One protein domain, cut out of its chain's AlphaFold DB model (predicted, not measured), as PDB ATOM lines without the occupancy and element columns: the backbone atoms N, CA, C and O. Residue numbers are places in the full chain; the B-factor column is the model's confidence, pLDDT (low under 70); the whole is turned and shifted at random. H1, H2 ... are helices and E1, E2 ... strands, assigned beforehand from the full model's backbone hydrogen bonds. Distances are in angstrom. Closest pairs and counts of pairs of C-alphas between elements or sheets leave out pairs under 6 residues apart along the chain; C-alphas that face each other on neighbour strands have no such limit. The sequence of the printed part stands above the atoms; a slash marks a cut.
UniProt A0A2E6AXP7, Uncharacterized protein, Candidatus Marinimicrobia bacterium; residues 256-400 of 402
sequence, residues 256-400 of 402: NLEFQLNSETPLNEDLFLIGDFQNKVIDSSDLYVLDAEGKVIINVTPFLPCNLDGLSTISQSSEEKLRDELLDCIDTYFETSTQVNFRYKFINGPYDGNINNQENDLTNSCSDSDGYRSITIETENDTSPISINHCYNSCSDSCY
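Overview. This is residues 256 to 400 of the 402 residues of an uncharacterized protein of Candidatus Marinimicrobia bacterium (UniProt A0A2E6AXP7). With little regular structure, the model is a small sandwich of two sheets, E4-E1-E7 and E3-E2-E5-E6, with helix H1 off one end. Its 145 printed residues run E1 E2 E3 E4 H1 E5 E6 E7, class mixed, with 57 residues in these elements. It is compact: radius of gyration of the C-alphas 16.3 A, spans 50 by 35 by 28 A.

Arrangement. Start at E1, residues 256 to 261: within hydrogen-bond range, N 257 is 2.8 A from O 298 of antiparallel E4, residues 295 to 300, and N 258 is 2.8 A from O 386 of parallel E7, residues 386 to 390. In the other, strongly twisted sheet, E2, residues 271 to 276, forms a hairpin with E3, residues 287 to 289, N 273 to O 288 being 2.9 A. E5, residues 339 to 348, is antiparallel to E2, N 272 to O 347 2.9 A, and forms a hairpin with E6, residues 373 to 378, N 340 to O 377 3.0 A. H1, residues 316 to 330, is on neither sheet; 9 of 11 O i to N i+4 pairs are within range.

Along the chain. Find C-alpha 256 at (154.452, 270.082, 230.550), where E1 begins; H1 runs 20.9 A from first to last C-alpha and E5 29.6 A; E7 ends at C-alpha 390, at (162.678, 257.067, 236.682).

Size, cuts and confidence. The printed part has no cut; links E4 to H1 and E5 to E6 are long. Look for pLDDT under 70 at 40 residues, among them 331 to 338.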
ATOM      1  N   ASN A 256     154.942 271.160 229.705       92.31
ATOM      2  CA  ASN A 256     154.452 270.082 230.550       92.31
ATOM      3  C   ASN A 256     155.597 269.102 230.820       92.31
ATOM      4  O   ASN A 256     156.081 268.440 229.899       92.31
ATOM      5  N   LEU A 257     156.003 268.995 232.077       92.62
ATOM      6  CA  LEU A 257     156.916 267.973 232.566       92.62
ATOM      7  C   LEU A 257     156.105 266.783 233.061       92.62
ATOM      8  O   LEU A 257     155.356 266.889 234.030       92.62
ATOM      9  N   GLU A 258     156.240 265.652 232.386       94.00
ATOM     10  CA  GLU A 258     155.601 264.400 232.754       94.00
ATOM     11  C   GLU A 258     156.610 263.511 233.472       94.00
ATOM     12  O   GLU A 258     157.502 262.942 232.852       94.00
ATOM     13  N   PHE A 259     156.459 263.377 234.785       91.69
ATOM     14  CA  PHE A 259     157.261 262.462 235.586       91.69
ATOM     15  C   PHE A 259     156.517 261.145 235.732       91.69
ATOM     16  O   PHE A 259     155.358 261.136 236.150       91.69
ATOM     17  N   GLN A 260     157.187 260.035 235.435       89.38
ATOM     18  CA  GLN A 260     156.628 258.702 235.597       89.38
ATOM     19  C   GLN A 260     157.612 257.767 236.300       89.38
ATOM     20  O   GLN A 260     158.778 257.631 235.918       89.38
ATOM     21  N   LEU A 261     157.122 257.097 237.342       86.00
ATOM     22  CA  LEU A 261     157.851 256.031 238.012       86.00
ATOM     23  C   LEU A 261     157.567 254.682 237.364       86.00
ATOM     24  O   LEU A 261     156.426 254.333 237.067       86.00
ATOM     25  N   ASN A 262     158.619 253.887 237.186       79.81
ATOM     26  CA  ASN A 262     158.468 252.549 236.638       79.81
ATOM     27  C   ASN A 262     157.704 251.621 237.612       79.81
ATOM     28  O   ASN A 262     157.974 251.585 238.819       79.81
ATOM     29  N   SER A 263     156.785 250.836 237.040       62.56
ATOM     30  CA  SER A 263     155.793 249.945 237.669       62.56
ATOM     31  C   SER A 263     156.327 248.883 238.643       62.56
ATOM     32  O   SER A 263     155.545 248.259 239.360       62.56
ATOM     33  N   GLU A 264     157.642 248.659 238.692       65.50
ATOM     34  CA  GLU A 264     158.265 247.729 239.645       65.50
ATOM     35  C   GLU A 264     158.378 248.313 241.064       65.50
ATOM     36  O   GLU A 264     158.618 247.571 242.020       65.50
ATOM     37  N   THR A 265     158.176 249.624 241.225       61.25
ATOM     38  CA  THR A 265     158.158 250.278 242.538       61.25
ATOM     39  C   THR A 265     156.791 250.060 243.191       61.25
ATOM     40  O   THR A 265     155.786 250.485 242.623       61.25
ATOM     41  N   PRO A 266     156.696 249.440 244.384       63.09
ATOM     42  CA  PRO A 266     155.438 249.378 245.116       63.09
ATOM     43  C   PRO A 266     155.005 250.806 245.464       63.09
ATOM     44  O   PRO A 266     155.603 251.442 246.332       63.09
ATOM     45  N   LEU A 267     153.998 251.320 244.758       64.50
ATOM     46  CA  LEU A 267     153.399 252.617 245.048       64.50
ATOM     47  C   LEU A 267     152.644 252.487 246.379       64.50
ATOM     48  O   LEU A 267     151.559 251.909 246.438       64.50
ATOM     49  N   ASN A 268     153.251 252.953 247.469       64.81
ATOM     50  CA  ASN A 268     152.502 253.224 248.694       64.81
ATOM     51  C   ASN A 268     151.589 254.440 248.456       64.81
ATOM     52  O   ASN A 268     151.906 255.289 247.628       64.81
ATOM     53  N   GLU A 269     150.498 254.559 249.220       64.38
ATOM     54  CA  GLU A 269     149.550 255.690 249.128       64.38
ATOM     55  C   GLU A 269     150.183 257.066 249.448       64.38
ATOM     56  O   GLU A 269     149.555 258.091 249.210       64.38
ATOM     57  N   ASP A 270     151.432 257.094 249.928       75.94
ATOM     58  CA  ASP A 270     152.147 258.293 250.376       75.94
ATOM     59  C   ASP A 270     153.379 258.624 249.504       75.94
ATOM     60  O   ASP A 270     154.405 259.064 250.024       75.94
ATOM     61  N   LEU A 271     153.341 258.363 248.193       82.06
ATOM     62  CA  LEU A 271     154.441 258.717 247.289       82.06
ATOM     63  C   LEU A 271     154.191 260.066 246.604       82.06
ATOM     64  O   LEU A 271     153.166 260.271 245.953       82.06
ATOM     65  N   PHE A 272     155.162 260.967 246.719       88.81
ATOM     66  CA  PHE A 272     155.096 262.329 246.196       88.81
ATOM     67  C   PHE A 272     156.333 262.651 245.356       88.81
ATOM     68  O   PHE A 272     157.422 262.120 245.588       88.81
ATOM     69  N   LEU A 273     156.171 263.566 244.411       91.06
ATOM     70  CA  LEU A 273     157.259 264.298 243.781       91.06
ATOM     71  C   LEU A 273     157.380 265.639 244.503       91.06
ATOM     72  O   LEU A 273     156.378 266.317 244.704       91.06
ATOM     73  N   ILE A 274     158.588 266.023 244.891       90.94
ATOM     74  CA  ILE A 274     158.890 267.381 245.334       90.94
ATOM     75  C   ILE A 274     159.854 268.009 244.340       90.94
ATOM     76  O   ILE A 274     160.735 267.314 243.828       90.94
ATOM     77  N   GLY A 275     159.738 269.302 244.067       88.88
ATOM     78  CA  GLY A 275     160.724 269.959 243.225       88.88
ATOM     79  C   GLY A 275     160.633 271.469 243.226       88.88
ATOM     80  O   GLY A 275     159.580 272.048 243.470       88.88
ATOM     81  N   ASP A 276     161.769 272.078 242.934       87.69
ATOM     82  CA  ASP A 276     161.882 273.494 242.666       87.69
ATOM     83  C   ASP A 276     161.534 273.745 241.198       87.69
ATOM     84  O   ASP A 276     162.385 273.638 240.315       87.69
ATOM     85  N   PHE A 277     160.250 274.003 240.946       88.50
ATOM     86  CA  PHE A 277     159.706 274.326 239.622       88.50
ATOM     87  C   PHE A 277     159.386 275.818 239.456       88.50
ATOM     88  O   PHE A 277     158.931 276.241 238.391       88.50
ATOM     89  N   GLN A 278     159.615 276.598 240.513       82.06
ATOM     90  CA  GLN A 278     159.351 278.034 240.595       82.06
ATOM     91  C   GLN A 278     160.583 278.807 241.108       82.06
ATOM     92  O   GLN A 278     160.445 279.877 241.685       82.06
ATOM     93  N   ASN A 279     161.777 278.229 240.944       76.25
ATOM     94  CA  ASN A 279     163.066 278.756 241.400       76.25
ATOM     95  C   ASN A 279     163.016 279.425 242.790       76.25
ATOM     96  O   ASN A 279     163.549 280.517 242.983       76.25
ATOM     97  N   LYS A 280     162.343 278.767 243.741       75.56
ATOM     98  CA  LYS A 280     162.117 279.235 245.114       75.56
ATOM     99  C   LYS A 280     162.591 278.191 246.118       75.56
ATOM    100  O   LYS A 280     162.836 277.027 245.799       75.56
ATOM    101  N   VAL A 281     162.661 278.585 247.388       76.38
ATOM    102  CA  VAL A 281     162.940 277.635 248.472       76.38
ATOM    103  C   VAL A 281     161.843 276.565 248.528       76.38
ATOM    104  O   VAL A 281     160.684 276.874 248.799       76.38
ATOM    105  N   ILE A 282     162.235 275.306 248.309       79.75
ATOM    106  CA  ILE A 282     161.338 274.144 248.331       79.75
ATOM    107  C   ILE A 282     160.681 273.993 249.707       79.75
ATOM    108  O   ILE A 282     161.368 273.837 250.722       79.75
ATOM    109  N   ASP A 283     159.351 273.937 249.729       80.88
ATOM    110  CA  ASP A 283     158.558 273.695 250.929       80.88
ATOM    111  C   ASP A 283     157.412 272.685 250.699       80.88
ATOM    112  O   ASP A 283     157.338 271.982 249.692       80.88
ATOM    113  N   SER A 284     156.508 272.554 251.674       81.75
ATOM    114  CA  SER A 284     155.384 271.609 251.600       81.75
ATOM    115  C   SER A 284     154.357 271.914 250.498       81.75
ATOM    116  O   SER A 284     153.533 271.055 250.195       81.75
ATOM    117  N   SER A 285     154.348 273.128 249.946       83.19
ATOM    118  CA  SER A 285     153.487 273.504 248.818       83.19
ATOM    119  C   SER A 285     153.996 272.964 247.480       83.19
ATOM    120  O   SER A 285     153.216 272.874 246.539       83.19
ATOM    121  N   ASP A 286     155.254 272.518 247.427       87.44
ATOM    122  CA  ASP A 286     155.901 271.971 246.232       87.44
ATOM    123  C   ASP A 286     155.769 270.444 246.128       87.44
ATOM    124  O   ASP A 286     156.522 269.788 245.408       87.44
ATOM    125  N   LEU A 287     154.832 269.861 246.880       89.94
ATOM    126  CA  LEU A 287     154.522 268.435 246.856       89.94
ATOM    127  C   LEU A 287     153.440 268.135 245.826       89.94
ATOM    128  O   LEU A 287     152.304 268.603 245.924       89.94
ATOM    129  N   TYR A 288     153.772 267.248 244.902       91.44
ATOM    130  CA  TYR A 288     152.883 266.779 243.858       91.44
ATOM    131  C   TYR A 288     152.566 265.300 244.073       91.44
ATOM    132  O   TYR A 288     153.458 264.459 244.206       91.44
ATOM    133  N   VAL A 289     151.274 264.985 244.129       90.00
ATOM    134  CA  VAL A 289     150.770 263.619 244.316       90.00
ATOM    135  C   VAL A 289     150.884 262.859 243.001       90.00
ATOM    136  O   VAL A 289     150.440 263.359 241.967       90.00
ATOM    137  N   LEU A 290     151.447 261.652 243.047       88.88
ATOM    138  CA  LEU A 290     151.461 260.752 241.897       88.88
ATOM    139  C   LEU A 290     150.096 260.061 241.755       88.88
ATOM    140  O   LEU A 290     149.456 259.712 242.748       88.88
ATOM    141  N   ASP A 291     149.647 259.862 240.519       88.81
ATOM    142  CA  ASP A 291     148.434 259.105 240.221       88.81
ATOM    143  C   ASP A 291     148.612 257.588 240.452       88.81
ATOM    144  O   ASP A 291     149.658 257.103 240.894       88.81
ATOM    145  N   ALA A 292     147.560 256.814 240.171       84.69
ATOM    146  CA  ALA A 292     147.563 255.364 240.362       84.69
ATOM    147  C   ALA A 292     148.566 254.636 239.448       84.69
ATOM    148  O   ALA A 292     148.953 253.502 239.742       84.69
ATOM    149  N   GLU A 293     148.982 255.273 238.354       85.19
ATOM    150  CA  GLU A 293     150.001 254.802 237.426       85.19
ATOM    151  C   GLU A 293     151.417 255.287 237.795       85.19
ATOM    152  O   GLU A 293     152.373 254.987 237.075       85.19
ATOM    153  N   GLY A 294     151.576 256.000 238.917       86.44
ATOM    154  CA  GLY A 294     152.859 256.543 239.358       86.44
ATOM    155  C   GLY A 294     153.315 257.739 238.522       86.44
ATOM    156  O   GLY A 294     154.520 257.948 238.365       86.44
ATOM    157  N   LYS A 295     152.369 258.493 237.955       90.69
ATOM    158  CA  LYS A 295     152.617 259.620 237.063       90.69
ATOM    159  C   LYS A 295     152.162 260.942 237.673       90.69
ATOM    160  O   LYS A 295     151.206 261.012 238.441       90.69
ATOM    161  N   VAL A 296     152.862 262.013 237.316       93.19
ATOM    162  CA  VAL A 296     152.478 263.383 237.645       93.19
ATOM    163  C   VAL A 296     152.897 264.330 236.528       93.19
ATOM    164  O   VAL A 296     153.964 264.179 235.938       93.19
ATOM    165  N   ILE A 297     152.027 265.288 236.210       93.62
ATOM    166  CA  ILE A 297     152.282 266.308 235.192       93.62
ATOM    167  C   ILE A 297     152.403 267.654 235.894       93.62
ATOM    168  O   ILE A 297     151.497 268.054 236.626       93.62
ATOM    169  N   ILE A 298     153.513 268.341 235.652       92.50
ATOM    170  CA  ILE A 298     153.813 269.658 236.206       92.50
ATOM    171  C   ILE A 298     153.991 270.634 235.055       92.50
ATOM    172  O   ILE A 298     154.756 270.385 234.128       92.50
ATOM    173  N   ASN A 299     153.290 271.758 235.128       90.62
ATOM    174  CA  ASN A 299     153.414 272.823 234.148       90.62
ATOM    175  C   ASN A 299     154.447 273.824 234.651       90.62
ATOM    176  O   ASN A 299     154.286 274.373 235.740       90.62
ATOM    177  N   VAL A 300     155.483 274.073 233.858       88.50
ATOM    178  CA  VAL A 300     156.536 275.036 234.187       88.50
ATOM    179  C   VAL A 300     156.589 276.148 233.155       88.50
ATOM    180  O   VAL A 300     156.257 275.938 231.987       88.50
ATOM    181  N   THR A 301     157.041 277.322 233.586       85.88
ATOM    182  CA  THR A 301     157.243 278.494 232.726       85.88
ATOM    183  C   THR A 301     158.724 278.869 232.762       85.88
ATOM    184  O   THR A 301     159.117 279.712 233.562       85.88
ATOM    185  N   PRO A 302     159.584 278.237 231.943       80.38
ATOM    186  CA  PRO A 302     161.036 278.321 232.119       80.38
ATOM    187  C   PRO A 302     161.609 279.734 232.013       80.38
ATOM    188  O   PRO A 302     162.555 280.059 232.714       80.38
ATOM    189  N   PHE A 303     161.032 280.591 231.168       76.69
ATOM    190  CA  PHE A 303     161.502 281.972 231.005       76.69
ATOM    191  C   PHE A 303     161.301 282.843 232.243       76.69
ATOM    192  O   PHE A 303     161.984 283.851 232.399       76.69
ATOM    193  N   LEU A 304     160.327 282.489 233.077       80.94
ATOM    194  CA  LEU A 304     159.980 283.237 234.269       80.94
ATOM    195  C   LEU A 304     159.329 282.269 235.259       80.94
ATOM    196  O   LEU A 304     158.099 282.251 235.391       80.94
ATOM    197  N   PRO A 305     160.127 281.420 235.919       81.25
ATOM    198  CA  PRO A 305     159.616 280.426 236.842       81.25
ATOM    199  C   PRO A 305     159.273 281.111 238.169       81.25
ATOM    200  O   PRO A 305     159.771 280.700 239.190       81.25
ATOM    201  N   CYS A 306     158.481 282.183 238.173       80.81
ATOM    202  CA  CYS A 306     158.113 282.909 239.389       80.81
ATOM    203  C   CYS A 306     156.725 282.476 239.867       80.81
ATOM    204  O   CYS A 306     155.791 282.334 239.071       80.81
ATOM    205  N   ASN A 307     156.551 282.353 241.177       79.62
ATOM    206  CA  ASN A 307     155.261 282.182 241.817       79.62
ATOM    207  C   ASN A 307     154.597 283.534 242.103       79.62
ATOM    208  O   ASN A 307     154.732 284.123 243.174       79.62
ATOM    209  N   LEU A 308     153.832 284.029 241.132       78.56
ATOM    210  CA  LEU A 308     153.142 285.317 241.256       78.56
ATOM    211  C   LEU A 308     151.724 285.197 241.840       78.56
ATOM    212  O   LEU A 308     151.007 286.200 241.959       78.56
ATOM    213  N   ASP A 309     151.299 283.988 242.215       73.75
ATOM    214  CA  ASP A 309     149.943 283.733 242.686       73.75
ATOM    215  C   ASP A 309     149.662 284.449 244.014       73.75
ATOM    216  O   ASP A 309     150.392 284.357 244.999       73.75
ATOM    217  N   GLY A 310     148.548 285.184 244.060       68.56
ATOM    218  CA  GLY A 310     148.121 285.898 245.267       68.56
ATOM    219  C   GLY A 310     148.880 287.199 245.565       68.56
ATOM    220  O   GLY A 310     148.565 287.852 246.563       68.56
ATOM    221  N   LEU A 311     149.801 287.632 244.696       68.25
ATOM    222  CA  LEU A 311     150.546 288.895 244.836       68.25
ATOM    223  C   LEU A 311     149.850 290.109 244.180       68.25
ATOM    224  O   LEU A 311     150.417 291.194 244.100       68.25
ATOM    225  N   SER A 312     148.583 289.971 243.773       60.41
ATOM    226  CA  SER A 312     147.830 290.983 243.010       60.41
ATOM    227  C   SER A 312     147.329 292.197 243.809       60.41
ATOM    228  O   SER A 312     146.809 293.144 243.216       60.41
ATOM    229  N   THR A 313     147.465 292.212 245.143       56.91
ATOM    230  CA  THR A 313     147.020 293.337 245.987       56.91
ATOM    231  C   THR A 313     148.099 293.782 246.969       56.91
ATOM    232  O   THR A 313     148.484 293.050 247.888       56.91
ATOM    233  N   ILE A 314     148.575 295.010 246.765       57.31
ATOM    234  CA  ILE A 314     149.789 295.539 247.378       57.31
ATOM    235  C   ILE A 314     149.474 296.132 248.755       57.31
ATOM    236  O   ILE A 314     148.977 297.250 248.892       57.31
ATOM    237  N   SER A 315     149.754 295.359 249.797       66.19
ATOM    238  CA  SER A 315     150.144 295.908 251.096       66.19
ATOM    239  C   SER A 315     151.667 296.093 251.100       66.19
ATOM    240  O   SER A 315     152.349 295.433 250.324       66.19
ATOM    241  N   GLN A 316     152.230 296.913 251.991       63.50
ATOM    242  CA  GLN A 316     153.692 297.053 252.110       63.50
ATOM    243  C   GLN A 316     154.390 295.697 252.367       63.50
ATOM    244  O   GLN A 316     155.457 295.430 251.832       63.50
ATOM    245  N   SER A 317     153.736 294.786 253.099       67.06
ATOM    246  CA  SER A 317     154.200 293.400 253.272       67.06
ATOM    247  C   SER A 317     154.077 292.522 252.020       67.06
ATOM    248  O   SER A 317     154.701 291.468 251.957       67.06
ATOM    249  N   SER A 318     153.252 292.909 251.045       74.06
ATOM    250  CA  SER A 318     153.150 292.225 249.751       74.06
ATOM    251  C   SER A 318     154.299 292.624 248.819       74.06
ATOM    252  O   SER A 318     154.741 291.784 248.049       74.06
ATOM    253  N   GLU A 319     154.802 293.865 248.903       79.00
ATOM    254  CA  GLU A 319     155.941 294.327 248.087       79.00
ATOM    255  C   GLU A 319     157.243 293.633 248.475       79.00
ATOM    256  O   GLU A 319     157.991 293.236 247.595       79.00
ATOM    257  N   GLU A 320     157.507 293.443 249.772       82.50
ATOM    258  CA  GLU A 320     158.703 292.717 250.223       82.50
ATOM    259  C   GLU A 320     158.686 291.264 249.746       82.50
ATOM    260  O   GLU A 320     159.672 290.794 249.197       82.50
ATOM    261  N   LYS A 321     157.541 290.580 249.865       82.25
ATOM    262  CA  LYS A 321     157.385 289.208 249.360       82.25
ATOM    263  C   LYS A 321     157.544 289.120 247.850       82.25
ATOM    264  O   LYS A 321     158.176 288.195 247.365       82.25
ATOM    265  N   LEU A 322     156.963 290.070 247.121       83.56
ATOM    266  CA  LEU A 322     157.082 290.133 245.671       83.56
ATOM    267  C   LEU A 322     158.515 290.438 245.241       83.56
ATOM    268  O   LEU A 322     158.993 289.839 244.291       83.56
ATOM    269  N   ARG A 323     159.209 291.342 245.937       85.75
ATOM    270  CA  ARG A 323     160.632 291.591 245.708       85.75
ATOM    271  C   ARG A 323     161.434 290.318 245.921       85.75
ATOM    272  O   ARG A 323     162.233 289.996 245.058       85.75
ATOM    273  N   ASP A 324     161.252 289.652 247.056       83.19
ATOM    274  CA  ASP A 324     162.041 288.473 247.411       83.19
ATOM    275  C   ASP A 324     161.777 287.334 246.409       83.19
ATOM    276  O   ASP A 324     162.729 286.771 245.889       83.19
ATOM    277  N   GLU A 325     160.517 287.106 246.018       83.81
ATOM    278  CA  GLU A 325     160.151 286.165 244.948       83.81
ATOM    279  C   GLU A 325     160.794 286.535 243.604       83.81
ATOM    280  O   GLU A 325     161.385 285.691 242.940       83.81
ATOM    281  N   LEU A 326     160.699 287.806 243.193       83.75
ATOM    282  CA  LEU A 326     161.270 288.278 241.933       83.75
ATOM    283  C   LEU A 326     162.795 288.202 241.930       83.75
ATOM    284  O   LEU A 326     163.371 287.893 240.895       83.75
ATOM    285  N   LEU A 327     163.449 288.492 243.055       81.62
ATOM    286  CA  LEU A 327     164.882 288.284 243.196       81.62
ATOM    287  C   LEU A 327     165.175 286.792 243.065       81.62
ATOM    288  O   LEU A 327     165.896 286.425 242.155       81.62
ATOM    289  N   ASP A 328     164.538 285.921 243.838       76.81
ATOM    290  CA  ASP A 328     164.807 284.482 243.774       76.81
ATOM    291  C   ASP A 328     164.609 283.906 242.356       76.81
ATOM    292  O   ASP A 328     165.476 283.189 241.857       76.81
ATOM    293  N   CYS A 329     163.546 284.284 241.638       76.19
ATOM    294  CA  CYS A 329     163.266 283.742 240.304       76.19
ATOM    295  C   CYS A 329     163.994 284.443 239.136       76.19
ATOM    296  O   CYS A 329     164.094 283.854 238.057       76.19
ATOM    297  N   ILE A 330     164.496 285.676 239.304       75.25
ATOM    298  CA  ILE A 330     165.209 286.436 238.249       75.25
ATOM    299  C   ILE A 330     166.735 286.454 238.484       75.25
ATOM    300  O   ILE A 330     167.488 286.651 237.525       75.25
ATOM    301  N   ASP A 331     167.205 286.225 239.717       59.97
ATOM    302  CA  ASP A 331     168.616 286.296 240.153       59.97
ATOM    303  C   ASP A 331     169.447 285.050 239.788       59.97
ATOM    304  O   ASP A 331     170.656 285.016 240.014       59.97
ATOM    305  N   THR A 332     168.875 284.062 239.088       50.78
ATOM    306  CA  THR A 332     169.603 282.977 238.378       50.78
ATOM    307  C   THR A 332     170.404 283.496 237.159       50.78
ATOM    308  O   THR A 332     170.518 282.862 236.113       50.78
ATOM    309  N   TYR A 333     170.953 284.701 237.276       44.47
ATOM    310  CA  TYR A 333     171.341 285.602 236.203       44.47
ATOM    311  C   TYR A 333     172.680 285.239 235.533       44.47
ATOM    312  O   TYR A 333     173.653 284.869 236.184       44.47
ATOM    313  N   PHE A 334     172.744 285.535 234.231       43.72
ATOM    314  CA  PHE A 334     173.951 285.706 233.404       43.72
ATOM    315  C   PHE A 334     174.626 284.472 232.821       43.72
ATOM    316  O   PHE A 334     175.820 284.491 232.536       43.72
ATOM    317  N   GLU A 335     173.843 283.501 232.394       41.31
ATOM    318  CA  GLU A 335     174.197 282.917 231.113       41.31
ATOM    319  C   GLU A 335     173.111 283.309 230.123       41.31
ATOM    320  O   GLU A 335     171.918 283.210 230.398       41.31
ATOM    321  N   THR A 336     173.522 283.651 228.911       45.97
ATOM    322  CA  THR A 336     172.784 283.363 227.671       45.97
ATOM    323  C   THR A 336     172.456 281.863 227.538       45.97
ATOM    324  O   THR A 336     172.311 281.344 226.434       45.97
ATOM    325  N   SER A 337     172.429 281.138 228.658       56.09
ATOM    326  CA  SER A 337     172.019 279.775 228.782       56.09
ATOM    327  C   SER A 337     170.566 279.795 228.399       56.09
ATOM    328  O   SER A 337     169.686 280.259 229.122       56.09
ATOM    329  N   THR A 338     170.319 279.242 227.231       65.56
ATOM    330  CA  THR A 338     168.991 278.854 226.798       65.56
ATOM    331  C   THR A 338     168.499 277.651 227.580       65.56
ATOM    332  O   THR A 338     167.697 276.898 227.057       65.56
ATOM    333  N   GLN A 339     169.053 277.404 228.768       76.25
ATOM    334  CA  GLN A 339     168.823 276.236 229.585       76.25
ATOM    335  C   GLN A 339     168.453 276.660 231.001       76.25
ATOM    336  O   GLN A 339     169.184 277.406 231.656       76.25
ATOM    337  N   VAL A 340     167.324 276.142 231.472       79.56
ATOM    338  CA  VAL A 340     166.837 276.323 232.841       79.56
ATOM    339  C   VAL A 340     166.877 274.973 233.532       79.56
ATOM    340  O   VAL A 340     166.410 273.975 232.982       79.56
ATOM    341  N   ASN A 341     167.461 274.938 234.727       84.62
ATOM    342  CA  ASN A 341     167.608 273.720 235.509       84.62
ATOM    343  C   ASN A 341     166.572 273.697 236.630       84.62
ATOM    344  O   ASN A 341     166.626 274.538 237.521       84.62
ATOM    345  N   PHE A 342     165.681 272.711 236.622       88.56
ATOM    346  CA  PHE A 342     164.772 272.449 237.736       88.56
ATOM    347  C   PHE A 342     165.284 271.277 238.563       88.56
ATOM    348  O   PHE A 342     165.780 270.290 238.011       88.56
ATOM    349  N   ARG A 343     165.157 271.371 239.888       89.88
ATOM    350  CA  ARG A 343     165.571 270.319 240.829       89.88
ATOM    351  C   ARG A 343     164.347 269.566 241.324       89.88
ATOM    352  O   ARG A 343     163.353 270.191 241.667       89.88
ATOM    353  N   TYR A 344     164.404 268.244 241.408       91.44
ATOM    354  CA  TYR A 344     163.282 267.445 241.911       91.44
ATOM    355  C   TYR A 344     163.738 266.153 242.589       91.44
ATOM    356  O   TYR A 344     164.877 265.711 242.434       91.44
ATOM    357  N   LYS A 345     162.845 265.543 243.367       89.38
ATOM    358  CA  LYS A 345     163.099 264.309 244.111       89.38
ATOM    359  C   LYS A 345     161.799 263.585 244.435       89.38
ATOM    360  O   LYS A 345     160.776 264.222 244.671       89.38
ATOM    361  N   PHE A 346     161.837 262.259 244.508       87.75
ATOM    362  CA  PHE A 346     160.699 261.487 245.006       87.75
ATOM    363  C   PHE A 346     160.777 261.299 246.529       87.75
ATOM    364  O   PHE A 346     161.849 261.073 247.098       87.75
ATOM    365  N   ILE A 347     159.629 261.375 247.200       84.56
ATOM    366  CA  ILE A 347     159.499 261.227 248.653       84.56
ATOM    367  C   ILE A 347     158.444 260.172 248.963       84.56
ATOM    368  O   ILE A 347     157.359 260.200 248.391       84.56
ATOM    369  N   ASN A 348     158.752 259.279 249.904       79.81
ATOM    370  CA  ASN A 348     157.812 258.306 250.449       79.81
ATOM    371  C   ASN A 348     157.469 258.670 251.902       79.81
ATOM    372  O   ASN A 348     158.323 258.585 252.786       79.81
ATOM    373  N   GLY A 349     156.221 259.060 252.146       76.19
ATOM    374  CA  GLY A 349     155.718 259.498 253.445       76.19
ATOM    375  C   GLY A 349     155.515 261.016 253.555       76.19
ATOM    376  O   GLY A 349     155.724 261.760 252.597       76.19
ATOM    377  N   PRO A 350     155.088 261.498 254.737       70.00
ATOM    378  CA  PRO A 350     154.818 262.912 254.961       70.00
ATOM    379  C   PRO A 350     156.104 263.745 254.924       70.00
ATOM    380  O   PRO A 350     157.124 263.367 255.504       70.00
ATOM    381  N   TYR A 351     156.025 264.921 254.304       70.75
ATOM    382  CA  TYR A 351     157.078 265.929 254.374       70.75
ATOM    383  C   TYR A 351     157.152 266.511 255.792       70.75
ATOM    384  O   TYR A 351     156.199 267.127 256.270       70.75
ATOM    385  N   ASP A 352     158.278 266.313 256.479       68.75
ATOM    386  CA  ASP A 352     158.517 266.794 257.849       68.75
ATOM    387  C   ASP A 352     159.487 267.994 257.902       68.75
ATOM    388  O   ASP A 352     159.979 268.361 258.971       68.75
ATOM    389  N   GLY A 353     159.765 268.611 256.746       64.88
ATOM    390  CA  GLY A 353     160.753 269.684 256.592       64.88
ATOM    391  C   GLY A 353     162.207 269.209 256.643       64.88
ATOM    392  O   GLY A 353     163.112 270.005 256.404       64.88
ATOM    393  N   ASN A 354     162.453 267.927 256.933       61.16
ATOM    394  CA  ASN A 354     163.766 267.307 256.905       61.16
ATOM    395  C   ASN A 354     163.816 266.271 255.779       61.16
ATOM    396  O   ASN A 354     163.029 265.338 255.679       61.16
ATOM    397  N   ILE A 355     164.824 266.394 254.928       59.28
ATOM    398  CA  ILE A 355     164.995 265.618 253.692       59.28
ATOM    399  C   ILE A 355     165.354 264.127 253.965       59.28
ATOM    400  O   ILE A 355     165.723 263.363 253.083       59.28
ATOM    401  N   ASN A 356     165.195 263.654 255.203       53.38
ATOM    402  CA  ASN A 356     165.741 262.391 255.703       53.38
ATOM    403  C   ASN A 356     164.924 261.133 255.325       53.38
ATOM    404  O   ASN A 356     165.477 260.033 255.337       53.38
ATOM    405  N   ASN A 357     163.636 261.263 254.977       53.16
ATOM    406  CA  ASN A 357     162.753 260.138 254.598       53.16
ATOM    407  C   ASN A 357     162.651 259.930 253.072       53.16
ATOM    408  O   ASN A 357     161.621 259.496 252.559       53.16
ATOM    409  N   GLN A 358     163.687 260.301 252.325       67.62
ATOM    410  CA  GLN A 358     163.590 260.518 250.883       67.62
ATOM    411  C   GLN A 358     164.387 259.492 250.073       67.62
ATOM    412  O   GLN A 358     164.889 258.510 250.624       67.62
ATOM    413  N   GLU A 359     164.502 259.694 248.755       70.81
ATOM    414  CA  GLU A 359     165.503 258.973 247.970       70.81
ATOM    415  C   GLU A 359     166.906 259.179 248.592       70.81
ATOM    416  O   GLU A 359     167.448 260.284 248.551       70.81
ATOM    417  N   ASN A 360     167.463 258.147 249.233       62.88
ATOM    418  CA  ASN A 360     168.642 258.268 250.108       62.88
ATOM    419  C   ASN A 360     169.905 257.609 249.524       62.88
ATOM    420  O   ASN A 360     171.001 257.861 250.016       62.88
ATOM    421  N   ASP A 361     169.760 256.806 248.464       67.31
ATOM    422  CA  ASP A 361     170.849 256.023 247.860       67.31
ATOM    423  C   ASP A 361     171.127 256.416 246.394       67.31
ATOM    424  O   ASP A 361     171.636 255.616 245.605       67.31
ATOM    425  N   LEU A 362     170.791 257.651 246.002       77.06
ATOM    426  CA  LEU A 362     171.145 258.150 244.673       77.06
ATOM    427  C   LEU A 362     172.649 258.405 244.583       77.06
ATOM    428  O   LEU A 362     173.274 258.974 245.476       77.06
ATOM    429  N   THR A 363     173.245 257.957 243.484       79.62
ATOM    430  CA  THR A 363     174.646 258.236 243.188       79.62
ATOM    431  C   THR A 363     174.789 259.649 242.625       79.62
ATOM    432  O   THR A 363     173.937 260.105 241.865       79.62
ATOM    433  N   ASN A 364     175.937 260.292 242.867       80.69
ATOM    434  CA  ASN A 364     176.281 261.621 242.321       80.69
ATOM    435  C   ASN A 364     176.257 261.710 240.777       80.69
ATOM    436  O   ASN A 364     176.533 262.760 240.210       80.69
ATOM    437  N   SER A 365     176.009 260.598 240.080       81.81
ATOM    438  CA  SER A 365     175.818 260.560 238.632       81.81
ATOM    439  C   SER A 365     174.441 261.052 238.187       81.81
ATOM    440  O   SER A 365     174.297 261.382 237.017       81.81
ATOM    441  N   CYS A 366     173.431 261.050 239.064       81.69
ATOM    442  CA  CYS A 366     172.084 261.514 238.717       81.69
ATOM    443  C   CYS A 366     171.422 262.394 239.784       81.69
ATOM    444  O   CYS A 366     170.267 262.780 239.610       81.69
ATOM    445  N   SER A 367     172.131 262.711 240.868       87.44
ATOM    446  CA  SER A 367     171.675 263.653 241.884       87.44
ATOM    447  C   SER A 367     172.800 264.559 242.371       87.44
ATOM    448  O   SER A 367     173.979 264.202 242.299       87.44
ATOM    449  N   ASP A 368     172.430 265.713 242.908       86.12
ATOM    450  CA  ASP A 368     173.332 266.623 243.606       86.12
ATOM    451  C   ASP A 368     173.631 266.171 245.050       86.12
ATOM    452  O   ASP A 368     173.221 265.094 245.494       86.12
ATOM    453  N   SER A 369     174.379 266.998 245.791       82.31
ATOM    454  CA  SER A 369     174.787 266.722 247.176       82.31
ATOM    455  C   SER A 369     173.628 266.628 248.169       82.31
ATOM    456  O   SER A 369     173.803 266.037 249.233       82.31
ATOM    457  N   ASP A 370     172.472 267.193 247.826       79.56
ATOM    458  CA  ASP A 370     171.263 267.175 248.650       79.56
ATOM    459  C   ASP A 370     170.320 266.025 248.229       79.56
ATOM    460  O   ASP A 370     169.251 265.813 248.811       79.56
ATOM    461  N   GLY A 371     170.723 265.248 247.217       82.00
ATOM    462  CA  GLY A 371     169.974 264.121 246.678       82.00
ATOM    463  C   GLY A 371     168.845 264.524 245.731       82.00
ATOM    464  O   GLY A 371     167.952 263.707 245.509       82.00
ATOM    465  N   TYR A 372     168.852 265.745 245.183       87.19
ATOM    466  CA  TYR A 372     167.921 266.135 244.121       87.19
ATOM    467  C   TYR A 372     168.475 265.753 242.758       87.19
ATOM    468  O   TYR A 372     169.659 265.918 242.474       87.19
ATOM    469  N   ARG A 373     167.590 265.277 241.894       90.06
ATOM    470  CA  ARG A 373     167.825 265.138 240.460       90.06
ATOM    471  C   ARG A 373     167.628 266.500 239.795       90.06
ATOM    472  O   ARG A 373     166.950 267.364 240.353       90.06
ATOM    473  N   SER A 374     168.169 266.678 238.597       89.44
ATOM    474  CA  SER A 374     167.937 267.873 237.787       89.44
ATOM    475  C   SER A 374     167.313 267.524 236.440       89.44
ATOM    476  O   SER A 374     167.565 266.462 235.871       89.44
ATOM    477  N   ILE A 375     166.485 268.431 235.934       89.38
ATOM    478  CA  ILE A 375     166.066 268.472 234.536       89.38
ATOM    479  C   ILE A 375     166.501 269.805 233.950       89.38
ATOM    480  O   ILE A 375     166.248 270.858 234.529       89.38
ATOM    481  N   THR A 376     167.137 269.733 232.791       87.81
ATOM    482  CA  THR A 376     167.539 270.890 232.005       87.81
ATOM    483  C   THR A 376     166.548 271.052 230.861       87.81
ATOM    484  O   THR A 376     166.379 270.127 230.070       87.81
ATOM    485  N   ILE A 377     165.886 272.202 230.791       84.44
ATOM    486  CA  ILE A 377     164.958 272.549 229.712       84.44
ATOM    487  C   ILE A 377     165.621 273.555 228.796       84.44
ATOM    488  O   ILE A 377     166.067 274.594 229.285       84.44
ATOM    489  N   GLU A 378     165.595 273.308 227.486       82.00
ATOM    490  CA  GLU A 378     165.992 274.319 226.517       82.00
ATOM    491  C   GLU A 378     164.833 275.279 226.217       82.00
ATOM    492  O   GLU A 378     163.885 274.928 225.516       82.00
ATOM    493  N   THR A 379     164.920 276.521 226.699       72.00
ATOM    494  CA  THR A 379     163.850 277.537 226.631       72.00
ATOM    495  C   THR A 379     163.381 277.866 225.208       72.00
ATOM    496  O   THR A 379     162.316 278.447 225.037       72.00
ATOM    497  N   GLU A 380     164.157 277.523 224.180       64.88
ATOM    498  CA  GLU A 380     163.881 277.883 222.781       64.88
ATOM    499  C   GLU A 380     163.372 276.723 221.915       64.88
ATOM    500  O   GLU A 380     162.715 276.960 220.905       64.88
ATOM    501  N   ASN A 381     163.656 275.476 222.305       60.78
ATOM    502  CA  ASN A 381     163.359 274.284 221.501       60.78
ATOM    503  C   ASN A 381     162.225 273.449 222.102       60.78
ATOM    504  O   ASN A 381     161.458 272.803 221.379       60.78
ATOM    505  N   ASP A 382     162.092 273.485 223.425       60.56
ATOM    506  CA  ASP A 382     161.167 272.627 224.140       60.56
ATOM    507  C   ASP A 382     159.809 273.316 224.259       60.56
ATOM    508  O   ASP A 382     159.495 274.010 225.215       60.56
ATOM    509  N   THR A 383     158.969 273.128 223.247       66.88
ATOM    510  CA  THR A 383     157.518 273.397 223.349       66.88
ATOM    511  C   THR A 383     156.714 272.108 223.503       66.88
ATOM    512  O   THR A 383     155.504 272.129 223.737       66.88
ATOM    513  N   SER A 384     157.391 270.968 223.360       77.25
ATOM    514  CA  SER A 384     156.793 269.649 223.497       77.25
ATOM    515  C   SER A 384     156.826 269.196 224.957       77.25
ATOM    516  O   SER A 384     157.759 269.540 225.681       77.25
ATOM    517  N   PRO A 385     155.840 268.398 225.398       81.94
ATOM    518  CA  PRO A 385     155.898 267.752 226.701       81.94
ATOM    519  C   PRO A 385     157.192 266.946 226.858       81.94
ATOM    520  O   PRO A 385     157.558 266.185 225.959       81.94
ATOM    521  N   ILE A 386     157.857 267.088 228.003       85.81
ATOM    522  CA  ILE A 386     159.071 266.337 228.326       85.81
ATOM    523  C   ILE A 386     158.674 265.172 229.229       85.81
ATOM    524  O   ILE A 386     158.153 265.383 230.321       85.81
ATOM    525  N   SER A 387     158.920 263.945 228.767       85.88
ATOM    526  CA  SER A 387     158.666 262.726 229.541       85.88
ATOM    527  C   SER A 387     159.923 262.295 230.284       85.88
ATOM    528  O   SER A 387     160.993 262.146 229.693       85.88
ATOM    529  N   ILE A 388     159.774 262.060 231.579       86.25
ATOM    530  CA  ILE A 388     160.851 261.839 232.533       86.25
ATOM    531  C   ILE A 388     160.560 260.525 233.264       86.25
ATOM    532  O   ILE A 388     159.731 260.469 234.172       86.25
ATOM    533  N   ASN A 389     161.241 259.454 232.853       84.81
ATOM    534  CA  ASN A 389     161.017 258.107 233.379       84.81
ATOM    535  C   ASN A 389     162.098 257.733 234.393       84.81
ATOM    536  O   ASN A 389     163.273 257.667 234.040       84.81
ATOM    537  N   HIS A 390     161.720 257.430 235.635       82.50
ATOM    538  CA  HIS A 390     162.678 257.067 236.682       82.50
ATOM    539  C   HIS A 390     162.301 255.808 237.454       82.50
ATOM    540  O   HIS A 390     161.151 255.379 237.520       82.50
ATOM    541  N   CYS A 391     163.316 255.228 238.091       79.25
ATOM    542  CA  CYS A 391     163.129 254.289 239.182       79.25
ATOM    543  C   CYS A 391     163.363 255.009 240.505       79.25
ATOM    544  O   CYS A 391     164.358 255.719 240.665       79.25
ATOM    545  N   TYR A 392     162.485 254.754 241.468       80.12
ATOM    546  CA  TYR A 392     162.670 255.225 242.832       80.12
ATOM    547  C   TYR A 392     163.980 254.670 243.419       80.12
ATOM    548  O   TYR A 392     164.259 253.475 243.285       80.12
ATOM    549  N   ASN A 393     164.783 255.517 244.070       78.69
ATOM    550  CA  ASN A 393     166.071 255.165 244.691       78.69
ATOM    551  C   ASN A 393     167.136 254.607 243.725       78.69
ATOM    552  O   ASN A 393     168.039 253.883 244.143       78.69
ATOM    553  N   SER A 394     167.053 254.907 242.428       78.94
ATOM    554  CA  SER A 394     168.013 254.378 241.457       78.94
ATOM    555  C   SER A 394     168.347 255.368 240.344       78.94
ATOM    556  O   SER A 394     167.479 256.053 239.801       78.94
ATOM    557  N   CYS A 395     169.630 255.400 239.978       75.88
ATOM    558  CA  CYS A 395     170.152 256.086 238.793       75.88
ATOM    559  C   CYS A 395     170.297 255.148 237.577       75.88
ATOM    560  O   CYS A 395     170.960 255.511 236.613       75.88
ATOM    561  N   SER A 396     169.772 253.917 237.633       75.12
ATOM    562  CA  SER A 396     170.030 252.904 236.602       75.12
ATOM    563  C   SER A 396     169.423 253.265 235.245       75.12
ATOM    564  O   SER A 396     168.220 253.504 235.144       75.12
ATOM    565  N   ASP A 397     170.222 253.151 234.179       66.44
ATOM    566  CA  ASP A 397     169.757 253.368 232.804       66.44
ATOM    567  C   ASP A 397     168.736 252.323 232.328       66.44
ATOM    568  O   ASP A 397     167.987 252.533 231.370       66.44
ATOM    569  N   SER A 398     168.665 251.177 233.016       65.00
ATOM    570  CA  SER A 398     167.651 250.146 232.765       65.00
ATOM    571  C   SER A 398     166.220 250.636 233.012       65.00
ATOM    572  O   SER A 398     165.276 249.946 232.641       65.00
ATOM    573  N   CYS A 399     166.062 251.803 233.638       60.78
ATOM    574  CA  CYS A 399     164.783 252.438 233.927       60.78
ATOM    575  C   CYS A 399     164.240 253.291 232.769       60.78
ATOM    576  O   CYS A 399     163.043 253.554 232.755       60.78
ATOM    577  N   TYR A 400     165.076 253.684 231.798       55.09
ATOM    578  CA  TYR A 400     164.677 254.535 230.663       55.09
ATOM    579  C   TYR A 400     164.261 253.751 229.407       55.09
ATOM    580  O   TYR A 400     163.828 254.347 228.426       55.09
TER     581      TYR A 400